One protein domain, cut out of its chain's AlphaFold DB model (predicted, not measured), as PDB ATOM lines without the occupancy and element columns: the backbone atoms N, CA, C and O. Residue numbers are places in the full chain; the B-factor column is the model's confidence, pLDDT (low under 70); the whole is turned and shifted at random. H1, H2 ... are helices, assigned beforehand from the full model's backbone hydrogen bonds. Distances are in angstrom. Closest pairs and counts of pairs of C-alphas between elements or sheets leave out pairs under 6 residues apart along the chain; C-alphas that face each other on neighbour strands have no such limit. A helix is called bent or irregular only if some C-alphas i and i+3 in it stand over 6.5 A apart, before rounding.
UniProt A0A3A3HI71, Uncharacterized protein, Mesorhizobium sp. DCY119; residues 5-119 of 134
ATOM      1  N   VAL A   5      -0.468 -14.525  23.033       78.38
ATOM      2  CA  VAL A   5      -0.554 -15.300  21.780       78.38
ATOM      3  C   VAL A   5       0.593 -16.302  21.647       78.38
ATOM      4  O   VAL A   5       0.395 -17.420  21.179       78.38
ATOM      5  N   ARG A   6       1.798 -15.923  22.083       78.00
ATOM      6  CA  ARG A   6       2.967 -16.805  22.045       78.00
ATOM      7  C   ARG A   6       2.849 -17.924  23.081       78.00
ATOM      8  O   ARG A   6       3.079 -19.078  22.745       78.00
ATOM      9  N   LEU A   7       2.379 -17.601  24.288       75.19
ATOM     10  CA  LEU A   7       2.121 -18.594  25.335       75.19
ATOM     11  C   LEU A   7       1.054 -19.617  24.910       75.19
ATOM     12  O   LEU A   7       1.223 -20.807  25.143       75.19
ATOM     13  N   ALA A   8      -0.017 -19.172  24.245       76.44
ATOM     14  CA  ALA A   8      -1.062 -20.062  23.734       76.44
ATOM     15  C   ALA A   8      -0.582 -20.987  22.599       76.44
ATOM     16  O   ALA A   8      -1.218 -22.005  22.341       76.44
ATOM     17  N   ARG A   9       0.517 -20.638  21.916       77.81
ATOM     18  CA  ARG A   9       1.162 -21.492  20.903       77.81
ATOM     19  C   ARG A   9       2.196 -22.446  21.504       77.81
ATOM     20  O   ARG A   9       2.358 -23.543  20.989       77.81
ATOM     21  N   GLU A  10       2.891 -22.032  22.562       83.00
ATOM     22  CA  GLU A  10       3.917 -22.841  23.239       83.00
ATOM     23  C   GLU A  10       3.315 -23.841  24.246       83.00
ATOM     24  O   GLU A  10       3.918 -24.871  24.541       83.00
ATOM     25  N   VAL A  11       2.113 -23.566  24.757       82.62
ATOM     26  CA  VAL A  11       1.396 -24.408  25.720       82.62
ATOM     27  C   VAL A  11       0.140 -24.994  25.067       82.62
ATOM     28  O   VAL A  11      -0.528 -24.324  24.285       82.62
ATOM     29  N   ARG A  12      -0.240 -26.235  25.419       84.75
ATOM     30  CA  ARG A  12      -1.535 -26.813  25.008       84.75
ATOM     31  C   ARG A  12      -2.667 -25.851  25.385       84.75
ATOM     32  O   ARG A  12      -2.742 -25.416  26.532       84.75
ATOM     33  N   PHE A  13      -3.582 -25.581  24.450       84.81
ATOM     34  CA  PHE A  13      -4.691 -24.635  24.640       84.81
ATOM     35  C   PHE A  13      -5.468 -24.866  25.949       84.81
ATOM     36  O   PHE A  13      -5.770 -23.919  26.668       84.81
ATOM     37  N   ALA A  14      -5.689 -26.131  26.322       86.56
ATOM     38  CA  ALA A  14      -6.333 -26.496  27.582       86.56
ATOM     39  C   ALA A  14      -5.596 -25.953  28.822       86.56
ATOM     40  O   ALA A  14      -6.217 -25.381  29.714       86.56
ATOM     41  N   SER A  15      -4.267 -26.073  28.869       85.56
ATOM     42  CA  SER A  15      -3.461 -25.559  29.981       85.56
ATOM     43  C   SER A  15      -3.408 -24.027  29.988       85.56
ATOM     44  O   SER A  15      -3.377 -23.431  31.061       85.56
ATOM     45  N   PHE A  16      -3.472 -23.375  28.820       86.38
ATOM     46  CA  PHE A  16      -3.636 -21.920  28.744       86.38
ATOM     47  C   PHE A  16      -4.981 -21.475  29.337       86.38
ATOM     48  O   PHE A  16      -5.000 -20.599  30.201       86.38
ATOM     49  N   CYS A  17      -6.091 -22.104  28.934       88.75
ATOM     50  CA  CYS A  17      -7.417 -21.819  29.492       88.75
ATOM     51  C   CYS A  17      -7.453 -22.046  31.004       88.75
ATOM     52  O   CYS A  17      -7.955 -21.194  31.734       88.75
ATOM     53  N   MET A  18      -6.865 -23.141  31.487       89.88
ATOM     54  CA  MET A  18      -6.790 -23.427  32.918       89.88
ATOM     55  C   MET A  18      -6.011 -22.344  33.672       89.88
ATOM     56  O   MET A  18      -6.476 -21.869  34.704       89.88
ATOM     57  N   ALA A  19      -4.879 -21.882  33.134       86.81
ATOM     58  CA  ALA A  19      -4.116 -20.788  33.732       86.81
ATOM     59  C   ALA A  19      -4.915 -19.474  33.783       86.81
ATOM     60  O   ALA A  19      -4.869 -18.784  34.800       86.81
ATOM     61  N   GLN A  20      -5.672 -19.141  32.728       89.44
ATOM     62  CA  GLN A  20      -6.543 -17.958  32.735       89.44
ATOM     63  C   GLN A  20      -7.664 -18.082  33.765       89.44
ATOM     64  O   GLN A  20      -7.895 -17.142  34.518       89.44
ATOM     65  N   ILE A  21      -8.330 -19.237  33.826       90.69
ATOM     66  CA  ILE A  21      -9.418 -19.494  34.776       90.69
ATOM     67  C   ILE A  21      -8.900 -19.418  36.213       90.69
ATOM     68  O   ILE A  21      -9.529 -18.776  37.046       90.69
ATOM     69  N   LEU A  22      -7.740 -20.011  36.504       88.12
ATOM     70  CA  LEU A  22      -7.131 -19.946  37.834       88.12
ATOM     71  C   LEU A  22      -6.715 -18.519  38.193       88.12
ATOM     72  O   LEU A  22      -6.988 -18.061  39.299       88.12
ATOM     73  N   PHE A  23      -6.085 -17.795  37.264       88.19
ATOM     74  CA  PHE A  23      -5.671 -16.414  37.495       88.19
ATOM     75  C   PHE A  23      -6.870 -15.490  37.728       88.19
ATOM     76  O   PHE A  23      -6.936 -14.805  38.750       88.19
ATOM     77  N   ALA A  24      -7.840 -15.504  36.812       88.50
ATOM     78  CA  ALA A  24      -9.063 -14.722  36.933       88.50
ATOM     79  C   ALA A  24      -9.849 -15.128  38.185       88.50
ATOM     80  O   ALA A  24     -10.293 -14.261  38.929       88.50
ATOM     81  N   GLY A  25      -9.952 -16.429  38.463       86.88
ATOM     82  CA  GLY A  25     -10.609 -16.967  39.649       86.88
ATOM     83  C   GLY A  25      -9.983 -16.468  40.949       86.88
ATOM     84  O   GLY A  25     -10.710 -16.041  41.839       86.88
ATOM     85  N   MET A  26      -8.650 -16.433  41.047       86.75
ATOM     86  CA  MET A  26      -7.957 -15.887  42.222       86.75
ATOM     87  C   MET A  26      -8.249 -14.395  42.426       86.75
ATOM     88  O   MET A  26      -8.572 -13.983  43.538       86.75
ATOM     89  N   VAL A  27      -8.181 -13.588  41.361       86.75
ATOM     90  CA  VAL A  27      -8.461 -12.142  41.438       86.75
ATOM     91  C   VAL A  27      -9.924 -11.885  41.799       86.75
ATOM     92  O   VAL A  27     -10.213 -11.113  42.713       86.75
ATOM     93  N   MET A  28     -10.849 -12.564  41.118       87.56
ATOM     94  CA  MET A  28     -12.284 -12.456  41.376       87.56
ATOM     95  C   MET A  28     -12.624 -12.896  42.799       87.56
ATOM     96  O   MET A  28     -13.380 -12.210  43.476       87.56
ATOM     97  N   SER A  29     -12.030 -13.987  43.287       86.25
ATOM     98  CA  SER A  29     -12.235 -14.462  44.657       86.25
ATOM     99  C   SER A  29     -11.773 -13.431  45.690       86.25
ATOM    100  O   SER A  29     -12.534 -13.111  46.602       86.25
ATOM    101  N   ALA A  30     -10.592 -12.825  45.505       86.88
ATOM    102  CA  ALA A  30     -10.101 -11.771  46.394       86.88
ATOM    103  C   ALA A  30     -11.035 -10.543  46.422       86.88
ATOM    104  O   ALA A  30     -11.271  -9.973  47.489       86.88
ATOM    105  N   LEU A  31     -11.616 -10.161  45.279       87.75
ATOM    106  CA  LEU A  31     -12.573  -9.051  45.186       87.75
ATOM    107  C   LEU A  31     -13.971  -9.390  45.721       87.75
ATOM    108  O   LEU A  31     -14.645  -8.499  46.234       87.75
ATOM    109  N   MET A  32     -14.404 -10.649  45.599       86.75
ATOM    110  CA  MET A  32     -15.710 -11.149  46.056       86.75
ATOM    111  C   MET A  32     -15.744 -11.462  47.553       86.75
ATOM    112  O   MET A  32     -16.801 -11.399  48.176       86.75
ATOM    113  N   HIS A  33     -14.592 -11.716  48.169       83.94
ATOM    114  CA  HIS A  33     -14.500 -12.008  49.595       83.94
ATOM    115  C   HIS A  33     -15.173 -10.995  50.554       83.94
ATOM    116  O   HIS A  33     -15.844 -11.441  51.489       83.94
ATOM    117  N   PRO A  34     -15.064  -9.663  50.379       84.44
ATOM    118  CA  PRO A  34     -15.720  -8.719  51.273       84.44
ATOM    119  C   PRO A  34     -17.241  -8.734  51.074       84.44
ATOM    120  O   PRO A  34     -17.974  -8.534  52.038       84.44
ATOM    121  N   PHE A  35     -17.729  -9.051  49.868       85.75
ATOM    122  CA  PHE A  35     -19.158  -9.261  49.625       85.75
ATOM    123  C   PHE A  35     -19.676 -10.515  50.325       85.75
ATOM    124  O   PHE A  35     -20.763 -10.457  50.884       85.75
ATOM    125  N   LEU A  36     -18.897 -11.603  50.358       85.38
ATOM    126  CA  LEU A  36     -19.243 -12.808  51.125       85.38
ATOM    127  C   LEU A  36     -19.359 -12.519  52.629       85.38
ATOM    128  O   LEU A  36     -20.257 -13.015  53.302       85.38
ATOM    129  N   ILE A  37     -18.464 -11.692  53.173       85.50
ATOM    130  CA  ILE A  37     -18.520 -11.304  54.591       85.50
ATOM    131  C   ILE A  37     -19.728 -10.404  54.850       85.50
ATOM    132  O   ILE A  37     -20.438 -10.587  55.838       85.50
ATOM    133  N   LEU A  38     -19.981  -9.447  53.955       87.19
ATOM    134  CA  LEU A  38     -21.123  -8.549  54.056       87.19
ATOM    135  C   LEU A  38     -22.450  -9.311  53.952       87.19
ATOM    136  O   LEU A  38     -23.352  -9.057  54.748       87.19
ATOM    137  N   SER A  39     -22.575 -10.256  53.016       84.69
ATOM    138  CA  SER A  39     -23.779 -11.077  52.867       84.69
ATOM    139  C   SER A  39     -24.011 -11.939  54.105       84.69
ATOM    140  O   SER A  39     -25.125 -11.954  54.627       84.69
ATOM    141  N   ALA A  40     -22.962 -12.568  54.646       85.38
ATOM    142  CA  ALA A  40     -23.044 -13.326  55.889       85.38
ATOM    143  C   ALA A  40     -23.487 -12.448  57.075       85.38
ATOM    144  O   ALA A  40     -24.358 -12.852  57.851       85.38
ATOM    145  N   LEU A  41     -22.952 -11.227  57.195       88.06
ATOM    146  CA  LEU A  41     -23.343 -10.276  58.241       88.06
ATOM    147  C   LEU A  41     -24.819  -9.867  58.115       88.06
ATOM    148  O   LEU A  41     -25.558  -9.930  59.097       88.06
ATOM    149  N   VAL A  42     -25.261  -9.496  56.909       87.19
ATOM    150  CA  VAL A  42     -26.655  -9.103  56.639       87.19
ATOM    151  C   VAL A  42     -27.617 -10.249  56.950       87.19
ATOM    152  O   VAL A  42     -28.629 -10.027  57.612       87.19
ATOM    153  N   LEU A  43     -27.292 -11.474  56.527       86.00
ATOM    154  CA  LEU A  43     -28.103 -12.660  56.818       86.00
ATOM    155  C   LEU A  43     -28.170 -12.941  58.324       86.00
ATOM    156  O   LEU A  43     -29.246 -13.239  58.837       86.00
ATOM    157  N   THR A  44     -27.059 -12.779  59.050       85.44
ATOM    158  CA  THR A  44     -27.023 -12.959  60.513       85.44
ATOM    159  C   THR A  44     -27.938 -11.957  61.218       85.44
ATOM    160  O   THR A  44     -28.740 -12.342  62.069       85.44
ATOM    161  N   VAL A  45     -27.881 -10.680  60.819       88.00
ATOM    162  CA  VAL A  45     -28.765  -9.632  61.356       88.00
ATOM    163  C   VAL A  45     -30.229  -9.933  61.022       88.00
ATOM    164  O   VAL A  45     -31.085  -9.865  61.902       88.00
ATOM    165  N   GLN A  46     -30.518 -10.336  59.782       86.94
ATOM    166  CA  GLN A  46     -31.870 -10.654  59.319       86.94
ATOM    167  C   GLN A  46     -32.502 -11.810  60.110       86.94
ATOM    168  O   GLN A  46     -33.641 -11.692  60.566       86.94
ATOM    169  N   VAL A  47     -31.746 -12.889  60.333       86.06
ATOM    170  CA  VAL A  47     -32.188 -14.041  61.133       86.06
ATOM    171  C   VAL A  47     -32.373 -13.648  62.599       86.06
ATOM    172  O   VAL A  47     -33.380 -14.015  63.202       86.06
ATOM    173  N   SER A  48     -31.460 -12.849  63.167       84.38
ATOM    174  CA  SER A  48     -31.589 -12.369  64.553       84.38
ATOM    175  C   SER A  48     -32.801 -11.450  64.762       84.38
ATOM    176  O   SER A  48     -33.384 -11.438  65.842       84.38
ATOM    177  N   GLY A  49     -33.222 -10.736  63.712       84.88
ATOM    178  CA  GLY A  49     -34.441  -9.929  63.682       84.88
ATOM    179  C   GLY A  49     -35.725 -10.722  63.410       84.88
ATOM    180  O   GLY A  49     -36.776 -10.110  63.238       84.88
ATOM    181  N   GLY A  50     -35.662 -12.057  63.333       84.00
ATOM    182  CA  GLY A  50     -36.828 -12.922  63.123       84.00
ATOM    183  C   GLY A  50     -37.386 -12.919  61.696       84.00
ATOM    184  O   GLY A  50     -38.490 -13.411  61.469       84.00
ATOM    185  N   ILE A  51     -36.651 -12.375  60.721       82.75
ATOM    186  CA  ILE A  51     -37.083 -12.339  59.322       82.75
ATOM    187  C   ILE A  51     -36.675 -13.664  58.651       82.75
ATOM    188  O   ILE A  51     -35.482 -13.977  58.601       82.75
ATOM    189  N   PRO A  52     -37.625 -14.449  58.106       83.00
ATOM    190  CA  PRO A  52     -37.308 -15.725  57.477       83.00
ATOM    191  C   PRO A  52     -36.556 -15.532  56.156       83.00
ATOM    192  O   PRO A  52     -36.877 -14.655  55.350       83.00
ATOM    193  N   LEU A  53     -35.578 -16.404  55.914       83.44
ATOM    194  CA  LEU A  53     -34.792 -16.414  54.686       83.44
ATOM    195  C   LEU A  53     -35.607 -16.960  53.506       83.44
ATOM    196  O   LEU A  53     -36.284 -17.986  53.602       83.44
ATOM    197  N   ARG A  54     -35.502 -16.293  52.357       86.94
ATOM    198  CA  ARG A  54     -36.135 -16.698  51.095       86.94
ATOM    199  C   ARG A  54     -35.351 -17.840  50.437       86.94
ATOM    200  O   ARG A  54     -34.147 -17.970  50.642       86.94
ATOM    201  N   ILE A  55     -36.005 -18.629  49.578       86.56
ATOM    202  CA  ILE A  55     -35.397 -19.797  48.905       86.56
ATOM    203  C   ILE A  55     -34.076 -19.469  48.178       86.56
ATOM    204  O   ILE A  55     -33.117 -20.227  48.247       86.56
ATOM    205  N   TRP A  56     -33.992 -18.298  47.539       85.19
ATOM    206  CA  TRP A  56     -32.782 -17.846  46.849       85.19
ATOM    207  C   TRP A  56     -31.634 -17.513  47.814       85.19
ATOM    208  O   TRP A  56     -30.482 -17.804  47.514       85.19
ATOM    209  N   GLN A  57     -31.942 -16.957  48.992       85.81
ATOM    210  CA  GLN A  57     -30.935 -16.672  50.020       85.81
ATOM    211  C   GLN A  57     -30.354 -17.967  50.589       85.81
ATOM    212  O   GLN A  57     -29.150 -18.046  50.800       85.81
ATOM    213  N   TRP A  58     -31.187 -18.998  50.765       85.19
ATOM    214  CA  TRP A  58     -30.722 -20.338  51.123       85.19
ATOM    215  C   TRP A  58     -29.816 -20.945  50.052       85.19
ATOM    216  O   TRP A  58     -28.765 -21.486  50.386       85.19
ATOM    217  N   GLY A  59     -30.197 -20.825  48.775       87.94
ATOM    218  CA  GLY A  59     -29.389 -21.309  47.654       87.94
ATOM    219  C   GLY A  59     -28.013 -20.645  47.593       87.94
ATOM    220  O   GLY A  59     -27.002 -21.342  47.511       87.94
ATOM    221  N   LEU A  60     -27.969 -19.313  47.708       87.19
ATOM    222  CA  LEU A  60     -26.718 -18.554  47.764       87.19
ATOM    223  C   LEU A  60     -25.876 -18.927  48.985       87.19
ATOM    224  O   LEU A  60     -24.705 -19.244  48.832       87.19
ATOM    225  N   LEU A  61     -26.475 -18.973  50.179       86.88
ATOM    226  CA  LEU A  61     -25.759 -19.321  51.407       86.88
ATOM    227  C   LEU A  61     -25.144 -20.724  51.330       86.88
ATOM    228  O   LEU A  61     -23.999 -20.914  51.742       86.88
ATOM    229  N   ALA A  62     -25.879 -21.704  50.799       87.81
ATOM    230  CA  ALA A  62     -25.381 -23.066  50.627       87.81
ATOM    231  C   ALA A  62     -24.234 -23.130  49.607       87.81
ATOM    232  O   ALA A  62     -23.223 -23.794  49.859       87.81
ATOM    233  N   PHE A  63     -24.369 -22.420  48.484       88.31
ATOM    234  CA  PHE A  63     -23.330 -22.333  47.463       88.31
ATOM    235  C   PHE A  63     -22.059 -21.675  48.014       88.31
ATOM    236  O   PHE A  63     -20.992 -22.289  47.984       88.31
ATOM    237  N   ASP A  64     -22.195 -20.492  48.615       86.69
ATOM    238  CA  ASP A  64     -21.102 -19.728  49.216       86.69
ATOM    239  C   ASP A  64     -20.390 -20.545  50.302       86.69
ATOM    240  O   ASP A  64     -19.162 -20.663  50.297       86.69
ATOM    241  N   SER A  65     -21.153 -21.191  51.191       86.62
ATOM    242  CA  SER A  65     -20.598 -22.045  52.250       86.62
ATOM    243  C   SER A  65     -19.814 -23.220  51.669       86.62
ATOM    244  O   SER A  65     -18.706 -23.509  52.120       86.62
ATOM    245  N   THR A  66     -20.348 -23.877  50.635       90.50
ATOM    246  CA  THR A  66     -19.677 -25.007  49.978       90.50
ATOM    247  C   THR A  66     -18.377 -24.561  49.311       90.50
ATOM    248  O   THR A  66     -17.343 -25.205  49.489       90.50
ATOM    249  N   THR A  67     -18.393 -23.438  48.589       87.88
ATOM    250  CA  THR A  67     -17.194 -22.878  47.951       87.88
ATOM    251  C   THR A  67     -16.124 -22.515  48.977       87.88
ATOM    252  O   THR A  67     -14.960 -22.870  48.789       87.88
ATOM    253  N   VAL A  68     -16.503 -21.862  50.079       85.88
ATOM    254  CA  VAL A  68     -15.570 -21.491  51.152       85.88
ATOM    255  C   VAL A  68     -14.961 -22.739  51.795       85.88
ATOM    256  O   VAL A  68     -13.737 -22.830  51.910       85.88
ATOM    257  N   VAL A  69     -15.782 -23.730  52.152       89.06
ATOM    258  CA  VAL A  69     -15.310 -24.984  52.760       89.06
ATOM    259  C   VAL A  69     -14.358 -25.729  51.825       89.06
ATOM    260  O   VAL A  69     -13.275 -26.126  52.256       89.06
ATOM    261  N   LEU A  70     -14.703 -25.870  50.542       89.31
ATOM    262  CA  LEU A  70     -13.834 -26.517  49.555       89.31
ATOM    263  C   LEU A  70     -12.531 -25.742  49.327       89.31
ATOM    264  O   LEU A  70     -11.478 -26.360  49.156       89.31
ATOM    265  N   GLY A  71     -12.575 -24.408  49.362       86.56
ATOM    266  CA  GLY A  71     -11.394 -23.553  49.257       86.56
ATOM    267  C   GLY A  71     -10.417 -23.768  50.414       86.56
ATOM    268  O   GLY A  71      -9.240 -24.063  50.187       86.56
ATOM    269  N   TYR A  72     -10.908 -23.708  51.656       84.50
ATOM    270  CA  TYR A  72     -10.091 -23.978  52.844       84.50
ATOM    271  C   TYR A  72      -9.592 -25.425  52.887       84.50
ATOM    272  O   TYR A  72      -8.420 -25.653  53.195       84.50
ATOM    273  N   ALA A  73     -10.434 -26.398  52.526       86.88
ATOM    274  CA  ALA A  73     -10.041 -27.803  52.454       86.88
ATOM    275  C   ALA A  73      -8.918 -28.018  51.429       86.88
ATOM    276  O   ALA A  73      -7.918 -28.660  51.741       86.88
ATOM    277  N   SER A  74      -9.033 -27.415  50.242       86.75
ATOM    278  CA  SER A  74      -7.990 -27.475  49.212       86.75
ATOM    279  C   SER A  74      -6.676 -26.891  49.721       86.75
ATOM    280  O   SER A  74      -5.633 -27.524  49.576       86.75
ATOM    281  N   PHE A  75      -6.716 -25.732  50.388       82.75
ATOM    282  CA  PHE A  75      -5.526 -25.116  50.978       82.75
ATOM    283  C   PHE A  75      -4.893 -25.997  52.064       82.75
ATOM    284  O   PHE A  75      -3.673 -26.151  52.105       82.75
ATOM    285  N   MET A  76      -5.710 -26.628  52.914       82.75
ATOM    286  CA  MET A  76      -5.229 -27.557  53.938       82.75
ATOM    287  C   MET A  76      -4.576 -28.807  53.340       82.75
ATOM    288  O   MET A  76      -3.522 -29.232  53.818       82.75
ATOM    289  N   VAL A  77      -5.179 -29.387  52.299       86.69
ATOM    290  CA  VAL A  77      -4.649 -30.570  51.603       86.69
ATOM    291  C   VAL A  77      -3.341 -30.230  50.892       86.69
ATOM    292  O   VAL A  77      -2.345 -30.920  51.098       86.69
ATOM    293  N   LEU A  78      -3.312 -29.136  50.125       84.44
ATOM    294  CA  LEU A  78      -2.110 -28.652  49.438       84.44
ATOM    295  C   LEU A  78      -0.985 -28.333  50.423       84.44
ATOM    296  O   LEU A  78       0.157 -28.725  50.186       84.44
ATOM    297  N   GLY A  79      -1.310 -27.685  51.544       81.88
ATOM    298  CA  GLY A  79      -0.363 -27.445  52.626       81.88
ATOM    299  C   GLY A  79       0.216 -28.757  53.150       81.88
ATOM    300  O   GLY A  79       1.423 -28.965  53.111       81.88
ATOM    301  N   ARG A  80      -0.625 -29.716  53.544       78.31
ATOM    302  CA  ARG A  80      -0.127 -31.017  54.022       78.31
ATOM    303  C   ARG A  80       0.727 -31.773  53.003       78.31
ATOM    304  O   ARG A  80       1.663 -32.441  53.420       78.31
ATOM    305  N   MET A  81       0.424 -31.679  51.708       83.38
ATOM    306  CA  MET A  81       1.208 -32.341  50.657       83.38
ATOM    307  C   MET A  81       2.584 -31.703  50.429       83.38
ATOM    308  O   MET A  81       3.478 -32.368  49.913       83.38
ATOM    309  N   THR A  82       2.755 -30.423  50.769       79.50
ATOM    310  CA  THR A  82       3.984 -29.664  50.484       79.50
ATOM    311  C   THR A  82       4.890 -29.464  51.697       79.50
ATOM    312  O   THR A  82       6.078 -29.212  51.512       79.50
ATOM    313  N   LEU A  83       4.373 -29.587  52.925       76.94
ATOM    314  CA  LEU A  83       5.164 -29.399  54.144       76.94
ATOM    315  C   LEU A  83       5.978 -30.647  54.531       76.94
ATOM    316  O   LEU A  83       5.446 -31.749  54.645       76.94
ATOM    317  N   ASN A  84       7.259 -30.442  54.859       73.62
ATOM    318  CA  ASN A  84       8.103 -31.459  55.498       73.62
ATOM    319  C   ASN A  84       7.720 -31.666  56.982       73.62
ATOM    320  O   ASN A  84       7.206 -30.760  57.644       73.62
ATOM    321  N   GLU A  85       8.048 -32.832  57.562       68.12
ATOM    322  CA  GLU A  85       7.700 -33.209  58.952       68.12
ATOM    323  C   GLU A  85       8.096 -32.163  60.014       68.12
ATOM    324  O   GLU A  85       7.419 -32.001  61.033       68.12
ATOM    325  N   ARG A  86       9.179 -31.408  59.784       66.06
ATOM    326  CA  ARG A  86       9.637 -30.346  60.699       66.06
ATOM    327  C   ARG A  86       8.783 -29.077  60.634       66.06
ATOM    328  O   ARG A  86       8.597 -28.438  61.668       66.06
ATOM    329  N   GLU A  87       8.242 -28.736  59.470       69.12
ATOM    330  CA  GLU A  87       7.428 -27.530  59.252       69.12
ATOM    331  C   GLU A  87       5.958 -27.753  59.645       69.12
ATOM    332  O   GLU A  87       5.264 -26.816  60.043       69.12
ATOM    333  N   SER A  88       5.506 -29.014  59.639       66.38
ATOM    334  CA  SER A  88       4.147 -29.421  60.029       66.38
ATOM    335  C   SER A  88       3.748 -28.948  61.440       66.38
ATOM    336  O   SER A  88       2.601 -28.566  61.674       66.38
ATOM    337  N   ARG A  89       4.704 -28.841  62.378       65.12
ATOM    338  CA  ARG A  89       4.450 -28.335  63.746       65.12
ATOM    339  C   ARG A  89       3.994 -26.868  63.798       65.12
ATOM    340  O   ARG A  89       3.325 -26.480  64.752       65.12
ATOM    341  N   GLY A  90       4.332 -26.057  62.793       71.44
ATOM    342  CA  GLY A  90       3.897 -24.659  62.679       71.44
ATOM    343  C   GLY A  90       2.624 -24.464  61.850       71.44
ATOM    344  O   GLY A  90       2.044 -23.378  61.867       71.44
ATOM    345  N   PHE A  91       2.166 -25.509  61.156       77.19
ATOM    346  CA  PHE A  91       1.103 -25.428  60.155       77.19
ATOM    347  C   PHE A  91      -0.223 -24.908  60.715       77.19
ATOM    348  O   PHE A  91      -0.892 -24.096  60.081       77.19
ATOM    349  N   TRP A  92      -0.584 -25.306  61.936       76.62
ATOM    350  CA  TRP A  92      -1.852 -24.892  62.538       76.62
ATOM    351  C   TRP A  92      -1.922 -23.377  62.800       76.62
ATOM    352  O   TRP A  92      -2.966 -22.766  62.584       76.62
ATOM    353  N   LYS A  93      -0.794 -22.743  63.166       81.00
ATOM    354  CA  LYS A  93      -0.714 -21.276  63.300       81.00
ATOM    355  C   LYS A  93      -0.943 -20.584  61.958       81.00
ATOM    356  O   LYS A  93      -1.664 -19.594  61.895       81.00
ATOM    357  N   VAL A  94      -0.363 -21.136  60.890       79.12
ATOM    358  CA  VAL A  94      -0.554 -20.634  59.524       79.12
ATOM    359  C   VAL A  94      -2.020 -20.761  59.118       79.12
ATOM    360  O   VAL A  94      -2.592 -19.768  58.687       79.12
ATOM    361  N   CYS A  95      -2.655 -21.917  59.347       80.00
ATOM    362  CA  CYS A  95      -4.085 -22.116  59.080       80.00
ATOM    363  C   CYS A  95      -4.976 -21.110  59.818       80.00
ATOM    364  O   CYS A  95      -5.951 -20.619  59.254       80.00
ATOM    365  N   MET A  96      -4.645 -20.789  61.069       82.38
ATOM    366  CA  MET A  96      -5.407 -19.829  61.867       82.38
ATOM    367  C   MET A  96      -5.213 -18.382  61.380       82.38
ATOM    368  O   MET A  96      -6.127 -17.568  61.485       82.38
ATOM    369  N   MET A  97      -4.053 -18.066  60.793       84.19
ATOM    370  CA  MET A  97      -3.782 -16.775  60.143       84.19
ATOM    371  C   MET A  97      -4.285 -16.707  58.695       84.19
ATOM    372  O   MET A  97      -4.422 -15.603  58.172       84.19
ATOM    373  N   THR A  98      -4.611 -17.833  58.049       83.62
ATOM    374  CA  THR A  98      -5.178 -17.876  56.691       83.62
ATOM    375  C   THR A  98      -6.392 -16.955  56.502       83.62
ATOM    376  O   THR A  98      -6.363 -16.184  55.543       83.62
ATOM    377  N   PRO A  99      -7.424 -16.944  57.372       81.88
ATOM    378  CA  PRO A  99      -8.550 -16.021  57.205       81.88
ATOM    379  C   PRO A  99      -8.121 -14.552  57.286       81.88
ATOM    380  O   PRO A  99      -8.544 -13.741  56.467       81.88
ATOM    381  N   VAL A 100      -7.226 -14.202  58.215       85.88
ATOM    382  CA  VAL A 100      -6.693 -12.832  58.336       85.88
ATOM    383  C   VAL A 100      -5.917 -12.442  57.079       85.88
ATOM    384  O   VAL A 100      -6.090 -11.349  56.546       85.88
ATOM    385  N   TYR A 101      -5.104 -13.361  56.564       86.31
ATOM    386  CA  TYR A 101      -4.367 -13.171  55.323       86.31
ATOM    387  C   TYR A 101      -5.305 -12.949  54.127       86.31
ATOM    388  O   TYR A 101      -5.053 -12.065  53.311       86.31
ATOM    389  N   TRP A 102      -6.416 -13.685  54.045       86.00
ATOM    390  CA  TRP A 102      -7.420 -13.511  52.991       86.00
ATOM    391  C   TRP A 102      -8.120 -12.145  53.065       86.00
ATOM    392  O   TRP A 102      -8.338 -11.519  52.026       86.00
ATOM    393  N   LEU A 103      -8.389 -11.630  54.269       86.44
ATOM    394  CA  LEU A 103      -8.894 -10.261  54.448       86.44
ATOM    395  C   LEU A 103      -7.894  -9.217  53.944       86.44
ATOM    396  O   LEU A 103      -8.270  -8.307  53.205       86.44
ATOM    397  N   MET A 104      -6.617  -9.363  54.307       88.50
ATOM    398  CA  MET A 104      -5.557  -8.465  53.836       88.50
ATOM    399  C   MET A 104      -5.413  -8.518  52.312       88.50
ATOM    400  O   MET A 104      -5.258  -7.478  51.673       88.50
ATOM    401  N   LEU A 105      -5.507  -9.714  51.725       88.12
ATOM    402  CA  LEU A 105      -5.459  -9.915  50.280       88.12
ATOM    403  C   LEU A 105      -6.637  -9.231  49.577       88.12
ATOM    404  O   LEU A 105      -6.443  -8.559  48.565       88.12
ATOM    405  N   SER A 106      -7.843  -9.358  50.129       88.75
ATOM    406  CA  SER A 106      -9.038  -8.697  49.607       88.75
ATOM    407  C   SER A 106      -8.924  -7.171  49.658       88.75
ATOM    408  O   SER A 106      -9.219  -6.486  48.675       88.75
ATOM    409  N   LEU A 107      -8.414  -6.637  50.770       88.69
ATOM    410  CA  LEU A 107      -8.172  -5.205  50.930       88.69
ATOM    411  C   LEU A 107      -7.142  -4.698  49.913       88.69
ATOM    412  O   LEU A 107      -7.384  -3.701  49.235       88.69
ATOM    413  N   ALA A 108      -6.034  -5.422  49.737       88.12
ATOM    414  CA  ALA A 108      -5.025  -5.098  48.732       88.12
ATOM    415  C   ALA A 108      -5.588  -5.144  47.301       88.12
ATOM    416  O   ALA A 108      -5.245  -4.286  46.480       88.12
ATOM    417  N   ALA A 109      -6.477  -6.095  46.996       88.94
ATOM    418  CA  ALA A 109      -7.139  -6.184  45.696       88.94
ATOM    419  C   ALA A 109      -8.020  -4.952  45.428       88.94
ATOM    420  O   ALA A 109      -7.908  -4.338  44.366       88.94
ATOM    421  N   TRP A 110      -8.825  -4.530  46.405       89.06
ATOM    422  CA  TRP A 110      -9.639  -3.315  46.292       89.06
ATOM    423  C   TRP A 110      -8.805  -2.039  46.186       89.06
ATOM    424  O   TRP A 110      -9.101  -1.182  45.349       89.06
ATOM    425  N   CYS A 111      -7.725  -1.927  46.964       87.62
ATOM    426  CA  CYS A 111      -6.760  -0.837  46.818       87.62
ATOM    427  C   CYS A 111      -6.163  -0.804  45.407       87.62
ATOM    428  O   CYS A 111      -6.064   0.269  44.818       87.62
ATOM    429  N   SER A 112      -5.836  -1.967  44.838       87.38
ATOM    430  CA  SER A 112      -5.288  -2.068  43.481       87.38
ATOM    431  C   SER A 112      -6.301  -1.639  42.417       87.38
ATOM    432  O   SER A 112      -5.932  -0.944  41.475       87.38
ATOM    433  N   VAL A 113      -7.582  -1.995  42.567       87.94
ATOM    434  CA  VAL A 113      -8.656  -1.532  41.666       87.94
ATOM    435  C   VAL A 113      -8.804  -0.011  41.734       87.94
ATOM    436  O   VAL A 113      -8.878   0.653  40.698       87.94
ATOM    437  N   TYR A 114      -8.794   0.551  42.943       88.31
ATOM    438  CA  TYR A 114      -8.855   1.998  43.143       88.31
ATOM    439  C   TYR A 114      -7.642   2.719  42.535       88.31
ATOM    440  O   TYR A 114      -7.792   3.741  41.861       88.31
ATOM    441  N   GLU A 115      -6.440   2.184  42.749       88.19
ATOM    442  CA  GLU A 115      -5.205   2.747  42.207       88.19
ATOM    443  C   GLU A 115      -5.172   2.661  40.681       88.19
ATOM    444  O   GLU A 115      -4.828   3.646  40.033       88.19
ATOM    445  N   LEU A 116      -5.620   1.550  40.093       88.00
ATOM    446  CA  LEU A 116      -5.710   1.399  38.643       88.00
ATOM    447  C   LEU A 116      -6.652   2.437  38.018       88.00
ATOM    448  O   LEU A 116      -6.351   2.973  36.953       88.00
ATOM    449  N   TRP A 117      -7.761   2.758  38.691       89.56
ATOM    450  CA  TRP A 117      -8.708   3.772  38.221       89.56
ATOM    451  C   TRP A 117      -8.159   5.200  38.343       89.56
ATOM    452  O   TRP A 117      -8.279   5.993  37.412       89.56
ATOM    453  N   LYS A 118      -7.535   5.543  39.478       90.06
ATOM    454  CA  LYS A 118      -7.094   6.920  39.758       90.06
ATOM    455  C   LYS A 118      -5.694   7.237  39.228       90.06
ATOM    456  O   LYS A 118      -5.393   8.391  38.927       90.06
ATOM    457  N   ARG A 119      -4.808   6.244  39.192       87.38
ATOM    458  CA  ARG A 119      -3.380   6.374  38.878       87.38
ATOM    459  C   ARG A 119      -2.867   5.134  38.121       87.38
ATOM    460  O   ARG A 119      -1.998   4.428  38.624       87.38
TER     461      ARG A 119
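Overview. This is residues 5 to 119 of the 134 residues of an uncharacterized protein of Mesorhizobium sp. DCY119 (UniProt A0A3A3HI71). A loose, open frame of three long helices: the bent H2 runs along the longest axis, and H4 crosses it near the bend. H3 and H4, joined by a tight link, make a wide V, and the stretch round the bend of H2 passes through its opening. Residues 9 to 15 and 18 to 26 stick out towards one end, where the short H1 lies, and residues 44 to 50 stick out at the other. The printed part has 115 residues with four named helices, in the order H1, H2, H3, H4, and no named strand; its class is all helix. The radius of gyration of the C-alphas is 18.4 A, and the C-alphas span 57 by 42 by 32 A.

Along the chain. H2, residues 13 to 48, was assigned as one helix by its hydrogen bonds but is bent: C-alphas 31 and 34 are 6.9 A apart. Its arm H2a, residues 13 to 31, is 27.0 A long, and its arm H2b, residues 34 to 48, is 21.0 A long. H3, residues 55 to 82, is 40.6 A long and begins with C-alpha 55 at (-35.397, -19.797, 48.905). H4, residues 88 to 118, is 43.1 A long and ends with C-alpha 118 at (-7.094, 6.920, 39.758). H4 is irregular, with C-alphas 89 and 92 7.3 A apart, and has a kink of 48 degrees near residue 97. H1, residues 5 to 10, begins with C-alpha 5 at (-0.554, -15.300, 21.780).

Arrangement. H2a and H2b stand at a steep tilt of 51 degrees. Residues 27 to 31 of H2a touch residues 102 to 110 of H4, about perpendicular at 86 degrees; the closest C-alphas, of Ala 30 and Ser 106, are 4.6 A apart. H2b and H4 are close but not clearly touching, with the closest C-alphas, of Pro 34 and Ser 106, 6.9 A apart. H2b and H3 are also close but not clearly touching, at a steep tilt of 50 degrees, opposite ways; their closest C-alphas, of Leu 36 and Asp 64, are 7.4 A apart. H3 and H4 only just touch, with 3 pairs of C-alphas within 8 A, through residues 76 to 80 and 88 to 95; the closest are those of Arg 80 and Ser 88, 7.5 A apart. They run opposite ways at a steep tilt of 59 degrees. H1 and H2a are close but not clearly touching, with the C-alphas of Ala 8 and Phe 16 closest at 5.9 A. H1 is apart from H2b, H3 and H4, and H2a is apart from H3. Each O i to N i+4 pair is within hydrogen-bond range in H1, H2a, H2b and H3, and 23 of 27 are in H4.

Size, cuts and confidence. The two C-alphas farthest apart, of Glu 10 and Gly 50, are 57.9 A apart. The printed part has no cut and no long link. Its mean pLDDT is 84.4, and residues 85 to 89 are under 70.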